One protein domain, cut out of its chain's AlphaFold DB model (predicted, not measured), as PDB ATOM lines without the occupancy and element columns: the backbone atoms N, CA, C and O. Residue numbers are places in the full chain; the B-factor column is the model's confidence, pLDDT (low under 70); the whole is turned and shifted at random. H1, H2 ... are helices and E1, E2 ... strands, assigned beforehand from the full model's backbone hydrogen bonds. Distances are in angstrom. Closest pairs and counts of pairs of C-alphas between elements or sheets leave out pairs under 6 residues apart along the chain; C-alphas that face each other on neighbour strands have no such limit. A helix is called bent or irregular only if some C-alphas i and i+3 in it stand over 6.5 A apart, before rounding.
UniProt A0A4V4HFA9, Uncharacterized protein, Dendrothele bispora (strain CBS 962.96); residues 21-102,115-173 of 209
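This is residues 21 to 102 and 115 to 173 of the 209 residues of an uncharacterized protein of Dendrothele bispora (strain CBS 962.96) (UniProt A0A4V4HFA9). What does the model look like? Two small three-stranded sheets, E1 E6 E7 and E2 E5 E8, lie face to face as a slab at one end, and a curled sheet, E3 E4 E9 E10, runs away from the slab as a long arm, its strands at 78 degrees to those of E2 E5 E8. At the far end of the arm lie H1, H2 and the stretch of residues 155 to 169. What is it made of? The printed part has 141 residues, with ten named strands and two named helices in the order E1 E2 E3 H1 E4 E5 E6 E7 E8 E9 H2 E10; it is mostly strand, and each of the three sheets is all antiparallel in the order named. How compact is it? It is only just loose, close to extended, with a radius of gyration of the C-alphas of 21.5 A and spans of 70 by 37 by 24 A.

How is the first strand paired? E1, residues 25 to 31, is antiparallel to E6, residues 91 to 99, at 170 degrees, with N 27 and O 95 within hydrogen-bond range at 2.8 A. On the other side of E6 is E7, residues 117 to 122, antiparallel at 164 degrees, with N 96 and O 120 at 2.8 A. What faces this sheet? E5, residues 80 to 86, is antiparallel to E2, residues 36 to 42, with N 40 and O 82 at 2.8 A, and to E8, residues 126 to 132, with N 83 and O 129 at 2.8 A. The two sheets are face to face, their best planes 13 degrees apart; the closest C-alphas of E7 and E8, those of Trp 119 and Glu 130, are 6.8 A apart. Where does the third sheet begin? E2 runs on into E3, residues 45 to 48, across a break of 2 residues at 96 degrees. E3 is antiparallel to E4, residues 70 to 78, with N 47 and O 75 at 2.9 A; E4 to E9, residues 140 to 149, with N 73 and O 145 at 3.0 A; and E9 to E10, residues 170 to 172, with N 148 and O 171 at 2.8 A. This curled, strongly twisted sheet and the sheet E2 E5 E8 are face to face in part, the parts that face each other 10.1 A centre to centre and their best planes 30 degrees apart, and the three sheets form a stack of sheets, face to face in turn. Where are the helices? H1, residues 55 to 66, touches H2, residues 151 to 154, with residues 55 to 59 alone, the closest C-alphas being those of Gly 55 and Val 154 at 4.7 A. Neither is on a sheet, H1 only just, with 4 pairs of C-alphas within 10 A of E3 E4 E9 E10. In H1, 5 of 8 O i to N i+4 pairs are within hydrogen-bond range; H2 is too short for such a pair.

Where do the first strands lie? E1 begins at C-alpha 25, (54.694, 174.209, 73.116), and is 19.4 A long; E2 is 20.1 A and E3 9.8 A. How do the next elements run? H1 is 12.6 A long and irregular, with C-alphas 61 and 64 7.3 A apart. E4 is 22.9 A and bends by 56 degrees at residue 73; E5 is 20.0 A, E6 26.8 A, E7 16.5 A and E8 20.2 A. Where does the last part end? E9 is 26.7 A and bends by 57 degrees at residue 143, H2 is 5.1 A, and E10, 6.9 A, ends at C-alpha 172, (85.915, 186.460, 65.950).

How large is it? The two C-alphas farthest apart, those of Pro 102 and Arg 159, are 72.9 A apart. Is there a cut? Residues 103 to 114 are not printed, and C-alphas 102 and 115 are 10.6 A apart across the cut, in the link E6 to E7. Which link is long? Of the links printed whole, H2 to E10, with 15 residues, is long. Where is confidence low? The mean pLDDT of the printed part is 82.5, and residues 21 to 24, 99 to 102, 115 to 116 and 155 to 166 are under 70.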
ATOM      1  N   ALA A  21      57.475 164.814  75.452       48.94
ATOM      2  CA  ALA A  21      56.022 164.703  75.392       48.94
ATOM      3  C   ALA A  21      55.276 165.611  76.387       48.94
ATOM      4  O   ALA A  21      54.148 166.013  76.108       48.94
ATOM      5  N   ASP A  22      55.900 165.964  77.515       52.97
ATOM      6  CA  ASP A  22      55.319 166.852  78.531       52.97
ATOM      7  C   ASP A  22      55.471 168.340  78.147       52.97
ATOM      8  O   ASP A  22      54.803 169.218  78.697       52.97
ATOM      9  N   LEU A  23      56.337 168.634  77.170       59.00
ATOM     10  CA  LEU A  23      56.614 169.970  76.638       59.00
ATOM     11  C   LEU A  23      55.633 170.313  75.508       59.00
ATOM     12  O   LEU A  23      55.998 170.432  74.339       59.00
ATOM     13  N   GLY A  24      54.360 170.497  75.857       64.12
ATOM     14  CA  GLY A  24      53.387 171.102  74.950       64.12
ATOM     15  C   GLY A  24      53.757 172.562  74.683       64.12
ATOM     16  O   GLY A  24      53.521 173.424  75.526       64.12
ATOM     17  N   PHE A  25      54.332 172.849  73.516       73.00
ATOM     18  CA  PHE A  25      54.694 174.209  73.116       73.00
ATOM     19  C   PHE A  25      53.737 174.712  72.042       73.00
ATOM     20  O   PHE A  25      53.468 174.020  71.065       73.00
ATOM     21  N   VAL A  26      53.225 175.928  72.208       81.25
ATOM     22  CA  VAL A  26      52.481 176.651  71.176       81.25
ATOM     23  C   VAL A  26      52.935 178.098  71.234       81.25
ATOM     24  O   VAL A  26      52.879 178.724  72.291       81.25
ATOM     25  N   GLY A  27      53.365 178.635  70.103       81.94
ATOM     26  CA  GLY A  27      53.756 180.026  69.982       81.94
ATOM     27  C   GLY A  27      53.286 180.632  68.670       81.94
ATOM     28  O   GLY A  27      53.025 179.942  67.681       81.94
ATOM     29  N   LYS A  28      53.155 181.953  68.695       87.19
ATOM     30  CA  LYS A  28      52.700 182.770  67.579       87.19
ATOM     31  C   LYS A  28      53.546 184.032  67.533       87.19
ATOM     32  O   LYS A  28      53.640 184.737  68.537       87.19
ATOM     33  N   TRP A  29      54.145 184.309  66.381       86.44
ATOM     34  CA  TRP A  29      55.014 185.464  66.172       86.44
ATOM     35  C   TRP A  29      54.514 186.274  64.994       86.44
ATOM     36  O   TRP A  29      54.212 185.735  63.933       86.44
ATOM     37  N   GLU A  30      54.435 187.579  65.204       88.69
ATOM     38  CA  GLU A  30      54.104 188.554  64.176       88.69
ATOM     39  C   GLU A  30      55.391 189.242  63.721       88.69
ATOM     40  O   GLU A  30      56.138 189.794  64.534       88.69
ATOM     41  N   PHE A  31      55.643 189.213  62.419       85.94
ATOM     42  CA  PHE A  31      56.785 189.846  61.780       85.94
ATOM     43  C   PHE A  31      56.313 191.062  60.993       85.94
ATOM     44  O   PHE A  31      55.499 190.946  60.082       85.94
ATOM     45  N   LYS A  32      56.856 192.230  61.343       85.06
ATOM     46  CA  LYS A  32      56.510 193.530  60.739       85.06
ATOM     47  C   LYS A  32      57.533 194.033  59.720       85.06
ATOM     48  O   LYS A  32      57.357 195.103  59.147       85.06
ATOM     49  N   SER A  33      58.617 193.288  59.528       80.69
ATOM     50  CA  SER A  33      59.661 193.585  58.544       80.69
ATOM     51  C   SER A  33      59.582 192.596  57.383       80.69
ATOM     52  O   SER A  33      59.014 191.514  57.529       80.69
ATOM     53  N   ASN A  34      60.162 192.968  56.242       76.38
ATOM     54  CA  ASN A  34      60.277 192.105  55.064       76.38
ATOM     55  C   ASN A  34      61.177 190.890  55.320       76.38
ATOM     56  O   ASN A  34      61.058 189.883  54.631       76.38
ATOM     57  N   LYS A  35      62.060 190.960  56.316       78.56
ATOM     58  CA  LYS A  35      62.885 189.835  56.754       78.56
ATOM     59  C   LYS A  35      62.594 189.541  58.216       78.56
ATOM     60  O   LYS A  35      62.546 190.437  59.056       78.56
ATOM     61  N   GLY A  36      62.376 188.268  58.516       83.00
ATOM     62  CA  GLY A  36      62.131 187.792  59.869       83.00
ATOM     63  C   GLY A  36      62.794 186.445  60.074       83.00
ATOM     64  O   GLY A  36      62.745 185.597  59.190       83.00
ATOM     65  N   ALA A  37      63.407 186.235  61.232       88.12
ATOM     66  CA  ALA A  37      63.960 184.943  61.599       88.12
ATOM     67  C   ALA A  37      63.424 184.526  62.966       88.12
ATOM     68  O   ALA A  37      63.315 185.343  63.880       88.12
ATOM     69  N   LEU A  38      63.098 183.246  63.101       89.88
ATOM     70  CA  LEU A  38      62.779 182.614  64.370       89.88
ATOM     71  C   LEU A  38      63.554 181.311  64.459       89.88
ATOM     72  O   LEU A  38      63.469 180.469  63.569       89.88
ATOM     73  N   LEU A  39      64.274 181.142  65.560       92.62
ATOM     74  CA  LEU A  39      64.940 179.900  65.904       92.62
ATOM     75  C   LEU A  39      64.415 179.437  67.259       92.62
ATOM     76  O   LEU A  39      64.556 180.141  68.255       92.62
ATOM     77  N   VAL A  40      63.807 178.256  67.286       89.50
ATOM     78  CA  VAL A  40      63.338 177.603  68.508       89.50
ATOM     79  C   VAL A  40      64.180 176.361  68.735       89.50
ATOM     80  O   VAL A  40      64.239 175.487  67.870       89.50
ATOM     81  N   LEU A  41      64.826 176.295  69.898       88.31
ATOM     82  CA  LEU A  41      65.656 175.175  70.332       88.31
ATOM     83  C   LEU A  41      65.022 174.550  71.571       88.31
ATOM     84  O   LEU A  41      64.776 175.250  72.552       88.31
ATOM     85  N   ILE A  42      64.777 173.245  71.548       84.75
ATOM     86  CA  ILE A  42      64.271 172.528  72.721       84.75
ATOM     87  C   ILE A  42      65.441 171.889  73.450       84.75
ATOM     88  O   ILE A  42      66.219 171.168  72.832       84.75
ATOM     89  N   SER A  43      65.550 172.148  74.754       83.12
ATOM     90  CA  SER A  43      66.626 171.649  75.621       83.12
ATOM     91  C   SER A  43      68.031 171.848  75.024       83.12
ATOM     92  O   SER A  43      68.762 170.872  74.858       83.12
ATOM     93  N   PRO A  44      68.420 173.082  74.646       88.69
ATOM     94  CA  PRO A  44      69.735 173.327  74.072       88.69
ATOM     95  C   PRO A  44      70.852 173.066  75.092       88.69
ATOM     96  O   PRO A  44      70.742 173.410  76.267       88.69
ATOM     97  N   CYS A  45      71.958 172.501  74.617       89.69
ATOM     98  CA  CYS A  45      73.198 172.328  75.362       89.69
ATOM     99  C   CYS A  45      74.347 172.986  74.598       89.69
ATOM    100  O   CYS A  45      74.567 172.686  73.422       89.69
ATOM    101  N   ILE A  46      75.083 173.866  75.276       93.44
ATOM    102  CA  ILE A  46      76.254 174.545  74.721       93.44
ATOM    103  C   ILE A  46      77.500 173.743  75.091       93.44
ATOM    104  O   ILE A  46      77.786 173.526  76.268       93.44
ATOM    105  N   SER A  47      78.244 173.311  74.077       93.81
ATOM    106  CA  SER A  47      79.561 172.702  74.238       93.81
ATOM    107  C   SER A  47      80.632 173.695  73.811       93.81
ATOM    108  O   SER A  47      80.712 174.044  72.636       93.81
ATOM    109  N   THR A  48      81.451 174.118  74.770       93.06
ATOM    110  CA  THR A  48      82.567 175.047  74.563       93.06
ATOM    111  C   THR A  48      83.884 174.288  74.541       93.06
ATOM    112  O   THR A  48      84.166 173.472  75.425       93.06
ATOM    113  N   MET A  49      84.707 174.574  73.539       89.88
ATOM    114  CA  MET A  49      86.082 174.113  73.443       89.88
ATOM    115  C   MET A  49      86.858 174.603  74.664       89.88
ATOM    116  O   MET A  49      86.922 175.798  74.936       89.88
ATOM    117  N   ARG A  50      87.459 173.668  75.403       86.69
ATOM    118  CA  ARG A  50      88.270 173.986  76.579       86.69
ATOM    119  C   ARG A  50      89.740 173.848  76.255       86.69
ATOM    120  O   ARG A  50      90.172 172.760  75.881       86.69
ATOM    121  N   GLY A  51      90.488 174.919  76.502       81.19
ATOM    122  CA  GLY A  51      91.921 174.957  76.270       81.19
ATOM    123  C   GLY A  51      92.236 175.039  74.781       81.19
ATOM    124  O   GLY A  51      91.960 174.122  74.009       81.19
ATOM    125  N   PHE A  52      92.858 176.141  74.381       85.31
ATOM    126  CA  PHE A  52      93.400 176.307  73.040       85.31
ATOM    127  C   PHE A  52      94.934 176.213  73.082       85.31
ATOM    128  O   PHE A  52      95.529 176.608  74.090       85.31
ATOM    129  N   PRO A  53      95.605 175.671  72.044       83.44
ATOM    130  CA  PRO A  53      97.060 175.572  72.042       83.44
ATOM    131  C   PRO A  53      97.731 176.928  72.277       83.44
ATOM    132  O   PRO A  53      97.288 177.955  71.770       83.44
ATOM    133  N   THR A  54      98.823 176.924  73.041       77.94
ATOM    134  CA  THR A  54      99.621 178.131  73.304       77.94
ATOM    135  C   THR A  54     100.398 178.564  72.061       77.94
ATOM    136  O   THR A  54     100.589 177.769  71.137       77.94
ATOM    137  N   GLY A  55     100.914 179.800  72.063       74.56
ATOM    138  CA  GLY A  55     101.592 180.388  70.902       74.56
ATOM    139  C   GLY A  55     102.684 179.509  70.272       74.56
ATOM    140  O   GLY A  55     102.668 179.281  69.069       74.56
ATOM    141  N   ILE A  56     103.552 178.899  71.088       75.06
ATOM    142  CA  ILE A  56     104.628 178.012  70.598       75.06
ATOM    143  C   ILE A  56     104.056 176.792  69.858       75.06
ATOM    144  O   ILE A  56     104.523 176.431  68.782       75.06
ATOM    145  N   MET A  57     103.016 176.156  70.411       79.06
ATOM    146  CA  MET A  57     102.387 175.005  69.757       79.06
ATOM    147  C   MET A  57     101.652 175.415  68.479       79.06
ATOM    148  O   MET A  57     101.610 174.629  67.530       79.06
ATOM    149  N   LEU A  58     101.072 176.619  68.456       84.06
ATOM    150  CA  LEU A  58     100.390 177.152  67.282       84.06
ATOM    151  C   LEU A  58     101.348 177.323  66.105       84.06
ATOM    152  O   LEU A  58     101.028 176.826  65.030       84.06
ATOM    153  N   GLU A  59     102.517 177.934  66.306       79.94
ATOM    154  CA  GLU A  59     103.517 178.104  65.236       79.94
ATOM    155  C   GLU A  59     104.083 176.759  64.778       79.94
ATOM    156  O   GLU A  59     104.026 176.423  63.597       79.94
ATOM    157  N   GLU A  60     104.581 175.945  65.710       81.75
ATOM    158  CA  GLU A  60     105.343 174.744  65.354       81.75
ATOM    159  C   GLU A  60     104.487 173.635  64.733       81.75
ATOM    160  O   GLU A  60     104.988 172.832  63.942       81.75
ATOM    161  N   ARG A  61     103.211 173.528  65.126       84.19
ATOM    162  CA  ARG A  61     102.380 172.358  64.790       84.19
ATOM    163  C   ARG A  61     101.096 172.687  64.058       84.19
ATOM    164  O   ARG A  61     100.614 171.843  63.305       84.19
ATOM    165  N   PHE A  62     100.527 173.866  64.287       87.38
ATOM    166  CA  PHE A  62      99.181 174.173  63.813       87.38
ATOM    167  C   PHE A  62      99.126 175.276  62.760       87.38
ATOM    168  O   PHE A  62      98.078 175.397  62.133       87.38
ATOM    169  N   GLU A  63     100.208 176.012  62.480       88.19
ATOM    170  CA  GLU A  63     100.190 177.076  61.467       88.19
ATOM    171  C   GLU A  63      99.752 176.538  60.108       88.19
ATOM    172  O   GLU A  63      98.786 177.024  59.528       88.19
ATOM    173  N   SER A  64     100.371 175.459  59.633       89.38
ATOM    174  CA  SER A  64     100.013 174.856  58.342       89.38
ATOM    175  C   SER A  64      98.553 174.383  58.254       89.38
ATOM    176  O   SER A  64      97.994 174.315  57.159       89.38
ATOM    177  N   ILE A  65      97.925 174.073  59.392       89.75
ATOM    178  CA  ILE A  65      96.557 173.551  59.465       89.75
ATOM    179  C   ILE A  65      95.550 174.692  59.615       89.75
ATOM    180  O   ILE A  65      94.519 174.686  58.945       89.75
ATOM    181  N   LEU A  66      95.832 175.660  60.488       90.44
ATOM    182  CA  LEU A  66      94.899 176.704  60.912       90.44
ATOM    183  C   LEU A  66      95.050 178.011  60.127       90.44
ATOM    184  O   LEU A  66      94.165 178.865  60.189       90.44
ATOM    185  N   LYS A  67      96.141 178.194  59.377       88.38
ATOM    186  CA  LYS A  67      96.320 179.377  58.531       88.38
ATOM    187  C   LYS A  67      95.200 179.453  57.498       88.38
ATOM    188  O   LYS A  67      94.924 178.490  56.786       88.38
ATOM    189  N   ASN A  68      94.552 180.615  57.441       87.88
ATOM    190  CA  ASN A  68      93.370 180.883  56.615       87.88
ATOM    191  C   ASN A  68      92.172 179.966  56.912       87.88
ATOM    192  O   ASN A  68      91.316 179.767  56.051       87.88
ATOM    193  N   ARG A  69      92.101 179.398  58.121       91.38
ATOM    194  CA  ARG A  69      90.951 178.629  58.596       91.38
ATOM    195  C   ARG A  69      90.356 179.256  59.844       91.38
ATOM    196  O   ARG A  69      90.979 180.060  60.535       91.38
ATOM    197  N   VAL A  70      89.133 178.836  60.121       92.25
ATOM    198  CA  VAL A  70      88.393 179.157  61.334       92.25
ATOM    199  C   VAL A  70      88.236 177.892  62.166       92.25
ATOM    200  O   VAL A  70      88.167 176.780  61.636       92.25
ATOM    201  N   VAL A  71      88.203 178.071  63.474       92.38
ATOM    202  CA  VAL A  71      87.998 177.041  64.480       92.38
ATOM    203  C   VAL A  71      86.610 177.244  65.060       92.38
ATOM    204  O   VAL A  71      86.236 178.358  65.422       92.38
ATOM    205  N   CYS A  72      85.850 176.162  65.156       93.50
ATOM    206  CA  CYS A  72      84.590 176.177  65.877       93.50
ATOM    207  C   CYS A  72      84.873 176.070  67.379       93.50
ATOM    208  O   CYS A  72      85.417 175.058  67.825       93.50
ATOM    209  N   THR A  73      84.565 177.123  68.138       93.69
ATOM    210  CA  THR A  73      84.841 177.168  69.584       93.69
ATOM    211  C   THR A  73      83.647 176.754  70.411       93.69
ATOM    212  O   THR A  73      83.820 176.097  71.429       93.69
ATOM    213  N   ASP A  74      82.446 177.096  69.962       94.12
ATOM    214  CA  ASP A  74      81.209 176.785  70.660       94.12
ATOM    215  C   ASP A  74      80.233 176.150  69.690       94.12
ATOM    216  O   ASP A  74      80.103 176.597  68.550       94.12
ATOM    217  N   VAL A  75      79.530 175.123  70.151       95.62
ATOM    218  CA  VAL A  75      78.454 174.480  69.403       95.62
ATOM    219  C   VAL A  75      77.242 174.359  70.309       95.62
ATOM    220  O   VAL A  75      77.328 173.814  71.410       95.62
ATOM    221  N   VAL A  76      76.098 174.835  69.829       94.75
ATOM    222  CA  VAL A  76      74.809 174.586  70.471       94.75
ATOM    223  C   VAL A  76      74.215 173.338  69.850       94.75
ATOM    224  O   VAL A  76      74.013 173.280  68.640       94.75
ATOM    225  N   SER A  77      73.938 172.347  70.686       94.31
ATOM    226  CA  SER A  77      73.300 171.091  70.306       94.31
ATOM    227  C   SER A  77      71.909 170.994  70.920       94.31
ATOM    228  O   SER A  77      71.676 171.525  72.005       94.31
ATOM    229  N   CYS A  78      70.977 170.321  70.257       89.94
ATOM    230  CA  CYS A  78      69.637 170.113  70.797       89.94
ATOM    231  C   CYS A  78      68.968 168.855  70.220       89.94
ATOM    232  O   CYS A  78      69.292 168.449  69.101       89.94
ATOM    233  N   PRO A  79      68.013 168.252  70.948       89.06
ATOM    234  CA  PRO A  79      67.166 167.170  70.446       89.06
ATOM    235  C   PRO A  79      66.064 167.610  69.480       89.06
ATOM    236  O   PRO A  79      65.608 166.801  68.678       89.06
ATOM    237  N   ALA A  80      65.627 168.871  69.523       88.31
ATOM    238  CA  ALA A  80      64.655 169.389  68.567       88.31
ATOM    239  C   ALA A  80      64.897 170.863  68.244       88.31
ATOM    240  O   ALA A  80      65.251 171.662  69.115       88.31
ATOM    241  N   VAL A  81      64.681 171.210  66.978       92.31
ATOM    242  CA  VAL A  81      64.899 172.543  66.422       92.31
ATOM    243  C   VAL A  81      63.809 172.899  65.417       92.31
ATOM    244  O   VAL A  81      63.381 172.059  64.628       92.31
ATOM    245  N   CYS A  82      63.417 174.168  65.403       92.75
ATOM    246  CA  CYS A  82      62.690 174.776  64.300       92.75
ATOM    247  C   CYS A  82      63.351 176.105  63.921       92.75
ATOM    248  O   CYS A  82      63.471 177.000  64.754       92.75
ATOM    249  N   LEU A  83      63.753 176.239  62.658       94.25
ATOM    250  CA  LEU A  83      64.224 177.478  62.050       94.25
ATOM    251  C   LEU A  83      63.195 177.952  61.027       94.25
ATOM    252  O   LEU A  83      62.908 177.253  60.056       94.25
ATOM    253  N   TYR A  84      62.698 179.166  61.214       92.88
ATOM    254  CA  TYR A  84      61.857 179.868  60.261       92.88
ATOM    255  C   TYR A  84      62.560 181.132  59.764       92.88
ATOM    256  O   TYR A  84      63.083 181.908  60.561       92.88
ATOM    257  N   LEU A  85      62.550 181.336  58.450       91.31
ATOM    258  CA  LEU A  85      63.047 182.528  57.771       91.31
ATOM    259  C   LEU A  85      61.922 183.102  56.904       91.31
ATOM    260  O   LEU A  85      61.650 182.584  55.819       91.31
ATOM    261  N   GLY A  86      61.261 184.147  57.392       89.19
ATOM    262  CA  GLY A  86      60.195 184.870  56.707       89.19
ATOM    263  C   GLY A  86      60.727 185.897  55.707       89.19
ATOM    264  O   GLY A  86      61.769 186.513  55.934       89.19
ATOM    265  N   ARG A  87      59.995 186.071  54.600       83.38
ATOM    266  CA  ARG A  87      60.350 186.978  53.487       83.38
ATOM    267  C   ARG A  87      59.330 188.083  53.209       83.38
ATOM    268  O   ARG A  87      59.536 188.895  52.314       83.38
ATOM    269  N   ASN A  88      58.221 188.084  53.938       81.25
ATOM    270  CA  ASN A  88      57.120 189.006  53.707       81.25
ATOM    271  C   ASN A  88      56.925 189.916  54.912       81.25
ATOM    272  O   ASN A  88      57.159 189.511  56.049       81.25
ATOM    273  N   LYS A  89      56.438 191.130  54.666       81.62
ATOM    274  CA  LYS A  89      55.987 192.023  55.730       81.62
ATOM    275  C   LYS A  89      54.664 191.558  56.327       81.62
ATOM    276  O   LYS A  89      53.887 190.882  55.657       81.62
ATOM    277  N   ASP A  90      54.409 191.994  57.554       84.25
ATOM    278  CA  ASP A  90      53.108 191.940  58.224       84.25
ATOM    279  C   ASP A  90      52.476 190.543  58.173       84.25
ATOM    280  O   ASP A  90      51.304 190.364  57.836       84.25
ATOM    281  N   HIS A  91      53.283 189.532  58.498       85.00
ATOM    282  CA  HIS A  91      52.845 188.143  58.510       85.00
ATOM    283  C   HIS A  91      52.985 187.521  59.891       85.00
ATOM    284  O   HIS A  91      53.752 187.955  60.750       85.00
ATOM    285  N   VAL A  92      52.221 186.460  60.083       86.81
ATOM    286  CA  VAL A  92      52.105 185.755  61.345       86.81
ATOM    287  C   VAL A  92      52.538 184.319  61.120       86.81
ATOM    288  O   VAL A  92      51.968 183.641  60.272       86.81
ATOM    289  N   PHE A  93      53.519 183.861  61.887       87.56
ATOM    290  CA  PHE A  93      53.962 182.473  61.906       87.56
ATOM    291  C   PHE A  93      53.509 181.818  63.207       87.56
ATOM    292  O   PHE A  93      53.699 182.376  64.292       87.56
ATOM    293  N   GLU A  94      52.910 180.638  63.104       88.25
ATOM    294  CA  GLU A  94      52.496 179.846  64.260       88.25
ATOM    295  C   GLU A  94      53.285 178.543  64.276       88.25
ATOM    296  O   GLU A  94      53.449 177.894  63.243       88.25
ATOM    297  N   LEU A  95      53.757 178.160  65.459       87.69
ATOM    298  CA  LEU A  95      54.521 176.940  65.669       87.69
ATOM    299  C   LEU A  95      54.003 176.234  66.913       87.69
ATOM    300  O   LEU A  95      53.767 176.861  67.945       87.69
ATOM    301  N   SER A  96      53.867 174.918  66.837       84.31
ATOM    302  CA  SER A  96      53.576 174.099  68.005       84.31
ATOM    303  C   SER A  96      54.324 172.776  67.994       84.31
ATOM    304  O   SER A  96      54.624 172.233  66.934       84.31
ATOM    305  N   LEU A  97      54.599 172.264  69.189       79.88
ATOM    306  CA  LEU A  97      55.154 170.945  69.451       79.88
ATOM    307  C   LEU A  97      54.127 170.174  70.278       79.88
ATOM    308  O   LEU A  97      53.755 170.614  71.370       79.88
ATOM    309  N   LYS A  98      53.627 169.060  69.742       73.06
ATOM    310  CA  LYS A  98      52.650 168.200  70.424       73.06
ATOM    311  C   LYS A  98      53.036 166.736  70.234       73.06
ATOM    312  O   LYS A  98      53.481 166.365  69.151       73.06
ATOM    313  N   GLY A  99      52.865 165.936  71.285       61.16
ATOM    314  CA  GLY A  99      52.895 164.478  71.194       61.16
ATOM    315  C   GLY A  99      51.531 163.938  70.777       61.16
ATOM    316  O   GLY A  99      50.512 164.375  71.314       61.16
ATOM    317  N   ASP A 100      51.503 162.987  69.847       51.72
ATOM    318  CA  ASP A 100      50.303 162.208  69.542       51.72
ATOM    319  C   ASP A 100      50.157 161.081  70.575       51.72
ATOM    320  O   ASP A 100      50.580 159.944  70.372       51.72
ATOM    321  N   THR A 101      49.547 161.382  71.722       43.62
ATOM    322  CA  THR A 101      48.980 160.342  72.588       43.62
ATOM    323  C   THR A 101      47.535 160.685  72.952       43.62
ATOM    324  O   THR A 101      47.272 161.690  73.616       43.62
ATOM    325  N   PRO A 102      46.551 159.851  72.558       38.03
ATOM    326  CA  PRO A 102      45.253 159.863  73.214       38.03
ATOM    327  C   PRO A 102      45.488 159.538  74.689       38.03
ATOM    328  O   PRO A 102      46.129 158.532  74.985       38.03
ATOM    329  N   ILE A 115      56.685 157.940  71.793       52.66
ATOM    330  CA  ILE A 115      55.729 159.034  71.665       52.66
ATOM    331  C   ILE A 115      56.126 159.797  70.404       52.66
ATOM    332  O   ILE A 115      57.233 160.330  70.333       52.66
ATOM    333  N   ASP A 116      55.242 159.823  69.406       62.56
ATOM    334  CA  ASP A 116      55.472 160.572  68.172       62.56
ATOM    335  C   ASP A 116      55.228 162.059  68.462       62.56
ATOM    336  O   ASP A 116      54.092 162.526  68.555       62.56
ATOM    337  N   VAL A 117      56.307 162.791  68.746       71.44
ATOM    338  CA  VAL A 117      56.280 164.243  68.942       71.44
ATOM    339  C   VAL A 117      56.589 164.903  67.607       71.44
ATOM    340  O   VAL A 117      57.620 164.615  67.001       71.44
ATOM    341  N   LYS A 118      55.723 165.820  67.161       81.44
ATOM    342  CA  LYS A 118      55.848 166.463  65.850       81.44
ATOM    343  C   LYS A 118      55.729 167.986  65.925       81.44
ATOM    344  O   LYS A 118      54.883 168.528  66.644       81.44
ATOM    345  N   TRP A 119      56.552 168.672  65.133       88.19
ATOM    346  CA  TRP A 119      56.380 170.091  64.839       88.19
ATOM    347  C   TRP A 119      55.162 170.306  63.940       88.19
ATOM    348  O   TRP A 119      54.973 169.628  62.931       88.19
ATOM    349  N   ASN A 120      54.330 171.270  64.307       87.19
ATOM    350  CA  ASN A 120      53.250 171.759  63.470       87.19
ATOM    351  C   ASN A 120      53.444 173.258  63.279       87.19
ATOM    352  O   ASN A 120      53.230 174.032  64.218       87.19
ATOM    353  N   SER A 121      53.843 173.650  62.073       88.94
ATOM    354  CA  SER A 121      53.924 175.041  61.644       88.94
ATOM    355  C   SER A 121      52.755 175.410  60.731       88.94
ATOM    356  O   SER A 121      52.252 174.593  59.955       88.94
ATOM    357  N   SER A 122      52.293 176.654  60.829       88.12
ATOM    358  CA  SER A 122      51.245 177.202  59.967       88.12
ATOM    359  C   SER A 122      51.615 178.614  59.505       88.12
ATOM    360  O   SER A 122      52.433 179.296  60.126       88.12
ATOM    361  N   ASN A 123      51.019 179.044  58.387       86.75
ATOM    362  CA  ASN A 123      51.203 180.385  57.818       86.75
ATOM    363  C   ASN A 123      52.669 180.752  57.509       86.75
ATOM    364  O   ASN A 123      53.048 181.922  57.536       86.75
ATOM    365  N   ALA A 124      53.501 179.758  57.184       87.88
ATOM    366  CA  ALA A 124      54.873 179.985  56.757       87.88
ATOM    367  C   ALA A 124      54.910 180.774  55.440       87.88
ATOM    368  O   ALA A 124      54.426 180.311  54.409       87.88
ATOM    369  N   GLN A 125      55.524 181.956  55.468       88.62
ATOM    370  CA  GLN A 125      55.723 182.820  54.300       88.62
ATOM    371  C   GLN A 125      57.216 182.932  53.960       88.62
ATOM    372  O   GLN A 125      57.779 184.017  53.794       88.62
ATOM    373  N   GLY A 126      57.878 181.778  53.907       88.31
ATOM    374  CA  GLY A 126      59.320 181.683  53.741       88.31
ATOM    375  C   GLY A 126      59.832 180.256  53.911       88.31
ATOM    376  O   GLY A 126      59.126 179.299  53.598       88.31
ATOM    377  N   ALA A 127      61.069 180.110  54.380       91.88
ATOM    378  CA  ALA A 127      61.681 178.802  54.592       91.88
ATOM    379  C   ALA A 127      61.445 178.315  56.025       91.88
ATOM    380  O   ALA A 127      61.681 179.055  56.976       91.88
ATOM    381  N   VAL A 128      61.039 177.055  56.167       93.69
ATOM    382  CA  VAL A 128      60.919 176.358  57.452       93.69
ATOM    383  C   VAL A 128      61.834 175.138  57.422       93.69
ATOM    384  O   VAL A 128      61.835 174.384  56.447       93.69
ATOM    385  N   LYS A 129      62.625 174.950  58.476       94.81
ATOM    386  CA  LYS A 129      63.410 173.739  58.723       94.81
ATOM    387  C   LYS A 129      63.114 173.245  60.126       94.81
ATOM    388  O   LYS A 129      63.373 173.950  61.095       94.81
ATOM    389  N   GLU A 130      62.615 172.027  60.219       93.19
ATOM    390  CA  GLU A 130      62.191 171.402  61.465       93.19
ATOM    391  C   GLU A 130      62.937 170.082  61.653       93.19
ATOM    392  O   GLU A 130      63.218 169.368  60.689       93.19
ATOM    393  N   GLY A 131      63.259 169.764  62.901       90.75
ATOM    394  CA  GLY A 131      63.911 168.519  63.277       90.75
ATOM    395  C   GLY A 131      63.549 168.126  64.701       90.75
ATOM    396  O   GLY A 131      63.476 168.982  65.585       90.75
ATOM    397  N   ILE A 132      63.297 166.834  64.901       87.94
ATOM    398  CA  ILE A 132      63.090 166.199  66.205       87.94
ATOM    399  C   ILE A 132      63.807 164.858  66.163       87.94
ATOM    400  O   ILE A 132      63.644 164.096  65.210       87.94
ATOM    401  N   ASP A 133      64.605 164.585  67.187       85.38
ATOM    402  CA  ASP A 133      65.197 163.280  67.409       85.38
ATOM    403  C   ASP A 133      64.250 162.486  68.320       85.38
ATOM    404  O   ASP A 133      64.023 162.899  69.462       85.38
ATOM    405  N   PRO A 134      63.659 161.378  67.839       76.94
ATOM    406  CA  PRO A 134      62.642 160.644  68.590       76.94
ATOM    407  C   PRO A 134      63.198 159.983  69.858       76.94
ATOM    408  O   PRO A 134      62.442 159.735  70.792       76.94
ATOM    409  N   ASP A 135      64.513 159.744  69.923       81.00
ATOM    410  CA  ASP A 135      65.184 159.204  71.108       81.00
ATOM    411  C   ASP A 135      65.614 160.318  72.087       81.00
ATOM    412  O   ASP A 135      66.239 160.039  73.113       81.00
ATOM    413  N   GLY A 136      65.343 161.590  71.765       77.88
ATOM    414  CA  GLY A 136      65.789 162.744  72.543       77.88
ATOM    415  C   GLY A 136      67.304 162.971  72.499       77.88
ATOM    416  O   GLY A 136      67.857 163.605  73.401       77.88
ATOM    417  N   LYS A 137      68.003 162.452  71.481       85.56
ATOM    418  CA  LYS A 137      69.455 162.626  71.330       85.56
ATOM    419  C   LYS A 137      69.793 164.003  70.768       85.56
ATOM    420  O   LYS A 137      69.092 164.543  69.921       85.56
ATOM    421  N   TYR A 138      70.929 164.549  71.193       88.56
ATOM    422  CA  TYR A 138      71.431 165.871  70.801       88.56
ATOM    423  C   TYR A 138      72.089 165.837  69.409       88.56
ATOM    424  O   TYR A 138      73.294 166.034  69.273       88.56
ATOM    425  N   ASN A 139      71.295 165.541  68.378       93.25
ATOM    426  CA  ASN A 139      71.775 165.312  67.012       93.25
ATOM    427  C   ASN A 139      71.661 166.537  66.089       93.25
ATOM    428  O   ASN A 139      72.156 166.503  64.961       93.25
ATOM    429  N   PHE A 140      71.037 167.627  66.544       94.31
ATOM    430  CA  PHE A 140      70.960 168.878  65.790       94.31
ATOM    431  C   PHE A 140      71.945 169.904  66.341       94.31
ATOM    432  O   PHE A 140      72.027 170.075  67.554       94.31
ATOM    433  N   PHE A 141      72.635 170.623  65.447       95.50
ATOM    434  CA  PHE A 141      73.658 171.625  65.785       95.50
ATOM    435  C   PHE A 141      73.374 172.978  65.106       95.50
ATOM    436  O   PHE A 141      74.032 173.332  64.126       95.50
ATOM    437  N   PRO A 142      72.331 173.709  65.536       93.12
ATOM    438  CA  PRO A 142      71.825 174.863  64.790       93.12
ATOM    439  C   PRO A 142      72.649 176.145  64.926       93.12
ATOM    440  O   PRO A 142      72.517 177.017  64.070       93.12
ATOM    441  N   LEU A 143      73.465 176.282  65.974       94.38
ATOM    442  CA  LEU A 143      74.298 177.464  66.207       94.38
ATOM    443  C   LEU A 143      75.726 177.049  66.550       94.38
ATOM    444  O   LEU A 143      75.945 176.039  67.223       94.38
ATOM    445  N   TYR A 144      76.683 177.861  66.119       93.75
ATOM    446  CA  TYR A 144      78.095 177.679  66.413       93.75
ATOM    447  C   TYR A 144      78.826 179.026  66.416       93.75
ATOM    448  O   TYR A 144      78.429 179.946  65.701       93.75
ATOM    449  N   ALA A 145      79.900 179.130  67.198       92.31
ATOM    450  CA  ALA A 145      80.813 180.271  67.180       92.31
ATOM    451  C   ALA A 145      82.085 179.904  66.411       92.31
ATOM    452  O   ALA A 145      82.655 178.825  66.615       92.31
ATOM    453  N   LEU A 146      82.519 180.792  65.515       93.44
ATOM    454  CA  LEU A 146      83.718 180.613  64.703       93.44
ATOM    455  C   LEU A 146      84.751 181.665  65.079       93.44
ATOM    456  O   LEU A 146      84.500 182.861  64.979       93.44
ATOM    457  N   LYS A 147      85.955 181.213  65.425       93.31
ATOM    458  CA  LYS A 147      87.094 182.090  65.692       93.31
ATOM    459  C   LYS A 147      88.244 181.787  64.754       93.31
ATOM    460  O   LYS A 147      88.456 180.641  64.369       93.31
ATOM    461  N   LYS A 148      89.017 182.799  64.387       92.56
ATOM    462  CA  LYS A 148      90.284 182.644  63.661       92.56
ATOM    463  C   LYS A 148      91.453 182.938  64.591       92.56
ATOM    464  O   LYS A 148      91.315 183.642  65.588       92.56
ATOM    465  N   VAL A 149      92.614 182.389  64.252       91.00
ATOM    466  CA  VAL A 149      93.857 182.682  64.970       91.00
ATOM    467  C   VAL A 149      94.425 184.004  64.464       91.00
ATOM    468  O   VAL A 149      94.689 184.154  63.268       91.00
ATOM    469  N   ASN A 150      94.667 184.942  65.375       89.06
ATOM    470  CA  ASN A 150      95.432 186.144  65.088       89.06
ATOM    471  C   ASN A 150      96.934 185.827  65.148       89.06
ATOM    472  O   ASN A 150      97.573 185.942  66.195       89.06
ATOM    473  N   TRP A 151      97.508 185.443  64.006       86.25
ATOM    474  CA  TRP A 151      98.925 185.071  63.887       86.25
ATOM    475  C   TRP A 151      99.898 186.183  64.301       86.25
ATOM    476  O   TRP A 151     101.004 185.885  64.741       86.25
ATOM    477  N   GLY A 152      99.487 187.454  64.242       83.06
ATOM    478  CA  GLY A 152     100.304 188.573  64.720       83.06
ATOM    479  C   GLY A 152     100.522 188.569  66.237       83.06
ATOM    480  O   GLY A 152     101.543 189.064  66.701       83.06
ATOM    481  N   ARG A 153      99.598 187.978  67.007       80.19
ATOM    482  CA  ARG A 153      99.692 187.850  68.474       80.19
ATOM    483  C   ARG A 153     100.447 186.605  68.934       80.19
ATOM    484  O   ARG A 153     100.813 186.511  70.101       80.19
ATOM    485  N   VAL A 154     100.653 185.642  68.038       79.81
ATOM    486  CA  VAL A 154     101.297 184.360  68.353       79.81
ATOM    487  C   VAL A 154     102.807 184.549  68.581       79.81
ATOM    488  O   VAL A 154     103.339 184.034  69.564       79.81
ATOM    489  N   GLY A 155     103.464 185.353  67.735       64.25
ATOM    490  CA  GLY A 155     104.922 185.544  67.732       64.25
ATOM    491  C   GLY A 155     105.456 186.699  68.592       64.25
ATOM    492  O   GLY A 155     106.670 186.895  68.686       64.25
ATOM    493  N   THR A 156     104.596 187.490  69.240       59.06
ATOM    494  CA  THR A 156     105.014 188.570  70.153       59.06
ATOM    495  C   THR A 156     105.409 188.010  71.517       59.06
ATOM    496  O   THR A 156     104.687 188.149  72.499       59.06
ATOM    497  N   VAL A 157     106.576 187.370  71.591       55.34
ATOM    498  CA  VAL A 157     107.269 187.114  72.861       55.34
ATOM    499  C   VAL A 157     108.502 188.009  72.900       55.34
ATOM    500  O   VAL A 157     109.634 187.567  72.693       55.34
ATOM    501  N   LEU A 158     108.293 189.307  73.134       55.00
ATOM    502  CA  LEU A 158     109.400 190.180  73.508       55.00
ATOM    503  C   LEU A 158     109.908 189.745  74.889       55.00
ATOM    504  O   LEU A 158     109.165 189.242  75.736       55.00
ATOM    505  N   ARG A 159     111.215 189.887  75.121       52.66
ATOM    506  CA  ARG A 159     111.847 189.463  76.375       52.66
ATOM    507  C   ARG A 159     111.234 190.251  77.546       52.66
ATOM    508  O   ARG A 159     111.559 191.419  77.720       52.66
ATOM    509  N   GLY A 160     110.397 189.595  78.352       56.94
ATOM    510  CA  GLY A 160     109.707 190.193  79.506       56.94
ATOM    511  C   GLY A 160     108.176 190.177  79.428       56.94
ATOM    512  O   GLY A 160     107.542 190.458  80.442       56.94
ATOM    513  N   ASP A 161     107.587 189.805  78.287       57.44
ATOM    514  CA  ASP A 161     106.130 189.761  78.126       57.44
ATOM    515  C   ASP A 161     105.476 188.520  78.750       57.44
ATOM    516  O   ASP A 161     106.064 187.437  78.869       57.44
ATOM    517  N   ARG A 162     104.212 188.693  79.163       59.78
ATOM    518  CA  ARG A 162     103.355 187.620  79.680       59.78
ATOM    519  C   ARG A 162     103.149 186.574  78.581       59.78
ATOM    520  O   ARG A 162     102.897 186.926  77.434       59.78
ATOM    521  N   LYS A 163     103.189 185.283  78.938       59.84
ATOM    522  CA  LYS A 163     102.766 184.209  78.026       59.84
ATOM    523  C   LYS A 163     101.338 184.501  77.554       59.84
ATOM    524  O   LYS A 163     100.444 184.605  78.393       59.84
ATOM    525  N   VAL A 164     101.158 184.649  76.245       63.12
ATOM    526  CA  VAL A 164      99.839 184.801  75.624       63.12
ATOM    527  C   VAL A 164      99.090 183.480  75.804       63.12
ATOM    528  O   VAL A 164      99.630 182.420  75.465       63.12
ATOM    529  N   ASP A 165      97.896 183.525  76.402       69.94
ATOM    530  CA  ASP A 165      97.040 182.341  76.488       69.94
ATOM    531  C   ASP A 165      96.574 181.955  75.075       69.94
ATOM    532  O   ASP A 165      96.442 182.809  74.199       69.94
ATOM    533  N   GLY A 166      96.316 180.672  74.830       68.75
ATOM    534  CA  GLY A 166      95.766 180.234  73.549       68.75
ATOM    535  C   GLY A 166      94.425 180.912  73.247       68.75
ATOM    536  O   GLY A 166      94.122 181.227  72.102       68.75
ATOM    537  N   GLU A 167      93.625 181.203  74.268       75.81
ATOM    538  CA  GLU A 167      92.347 181.895  74.072       75.81
ATOM    539  C   GLU A 167      92.530 183.385  73.718       75.81
ATOM    540  O   GLU A 167      91.723 183.929  72.965       75.81
ATOM    541  N   ASP A 168      93.627 184.020  74.151       81.69
ATOM    542  CA  ASP A 168      93.928 185.439  73.883       81.69
ATOM    543  C   ASP A 168      94.267 185.705  72.396       81.69
ATOM    544  O   ASP A 168      94.162 186.841  71.907       81.69
ATOM    545  N   VAL A 169      94.692 184.666  71.660       87.12
ATOM    546  CA  VAL A 169      95.007 184.762  70.223       87.12
ATOM    547  C   VAL A 169      93.805 184.513  69.316       87.12
ATOM    548  O   VAL A 169      93.913 184.722  68.107       87.12
ATOM    549  N   LEU A 170      92.680 184.054  69.863       90.31
ATOM    550  CA  LEU A 170      91.467 183.826  69.091       90.31
ATOM    551  C   LEU A 170      90.681 185.128  68.946       90.31
ATOM    552  O   LEU A 170      90.358 185.798  69.923       90.31
ATOM    553  N   GLU A 171      90.326 185.456  67.714       91.00
ATOM    554  CA  GLU A 171      89.449 186.576  67.384       91.00
ATOM    555  C   GLU A 171      88.231 186.076  66.613       91.00
ATOM    556  O   GLU A 171      88.282 185.015  65.984       91.00
ATOM    557  N   GLU A 172      87.133 186.828  66.667       91.31
ATOM    558  CA  GLU A 172      85.915 186.460  65.950       91.31
ATOM    559  C   GLU A 172      86.205 186.339  64.448       91.31
ATOM    560  O   GLU A 172      86.921 187.157  63.855       91.31
ATOM    561  N   ALA A 173      85.704 185.270  63.831       91.12
ATOM    562  CA  ALA A 173      85.796 185.126  62.392       91.12
ATOM    563  C   ALA A 173      84.844 186.117  61.719       91.12
ATOM    564  O   ALA A 173      83.704 186.287  62.144       91.12
TER     565      ALA A 173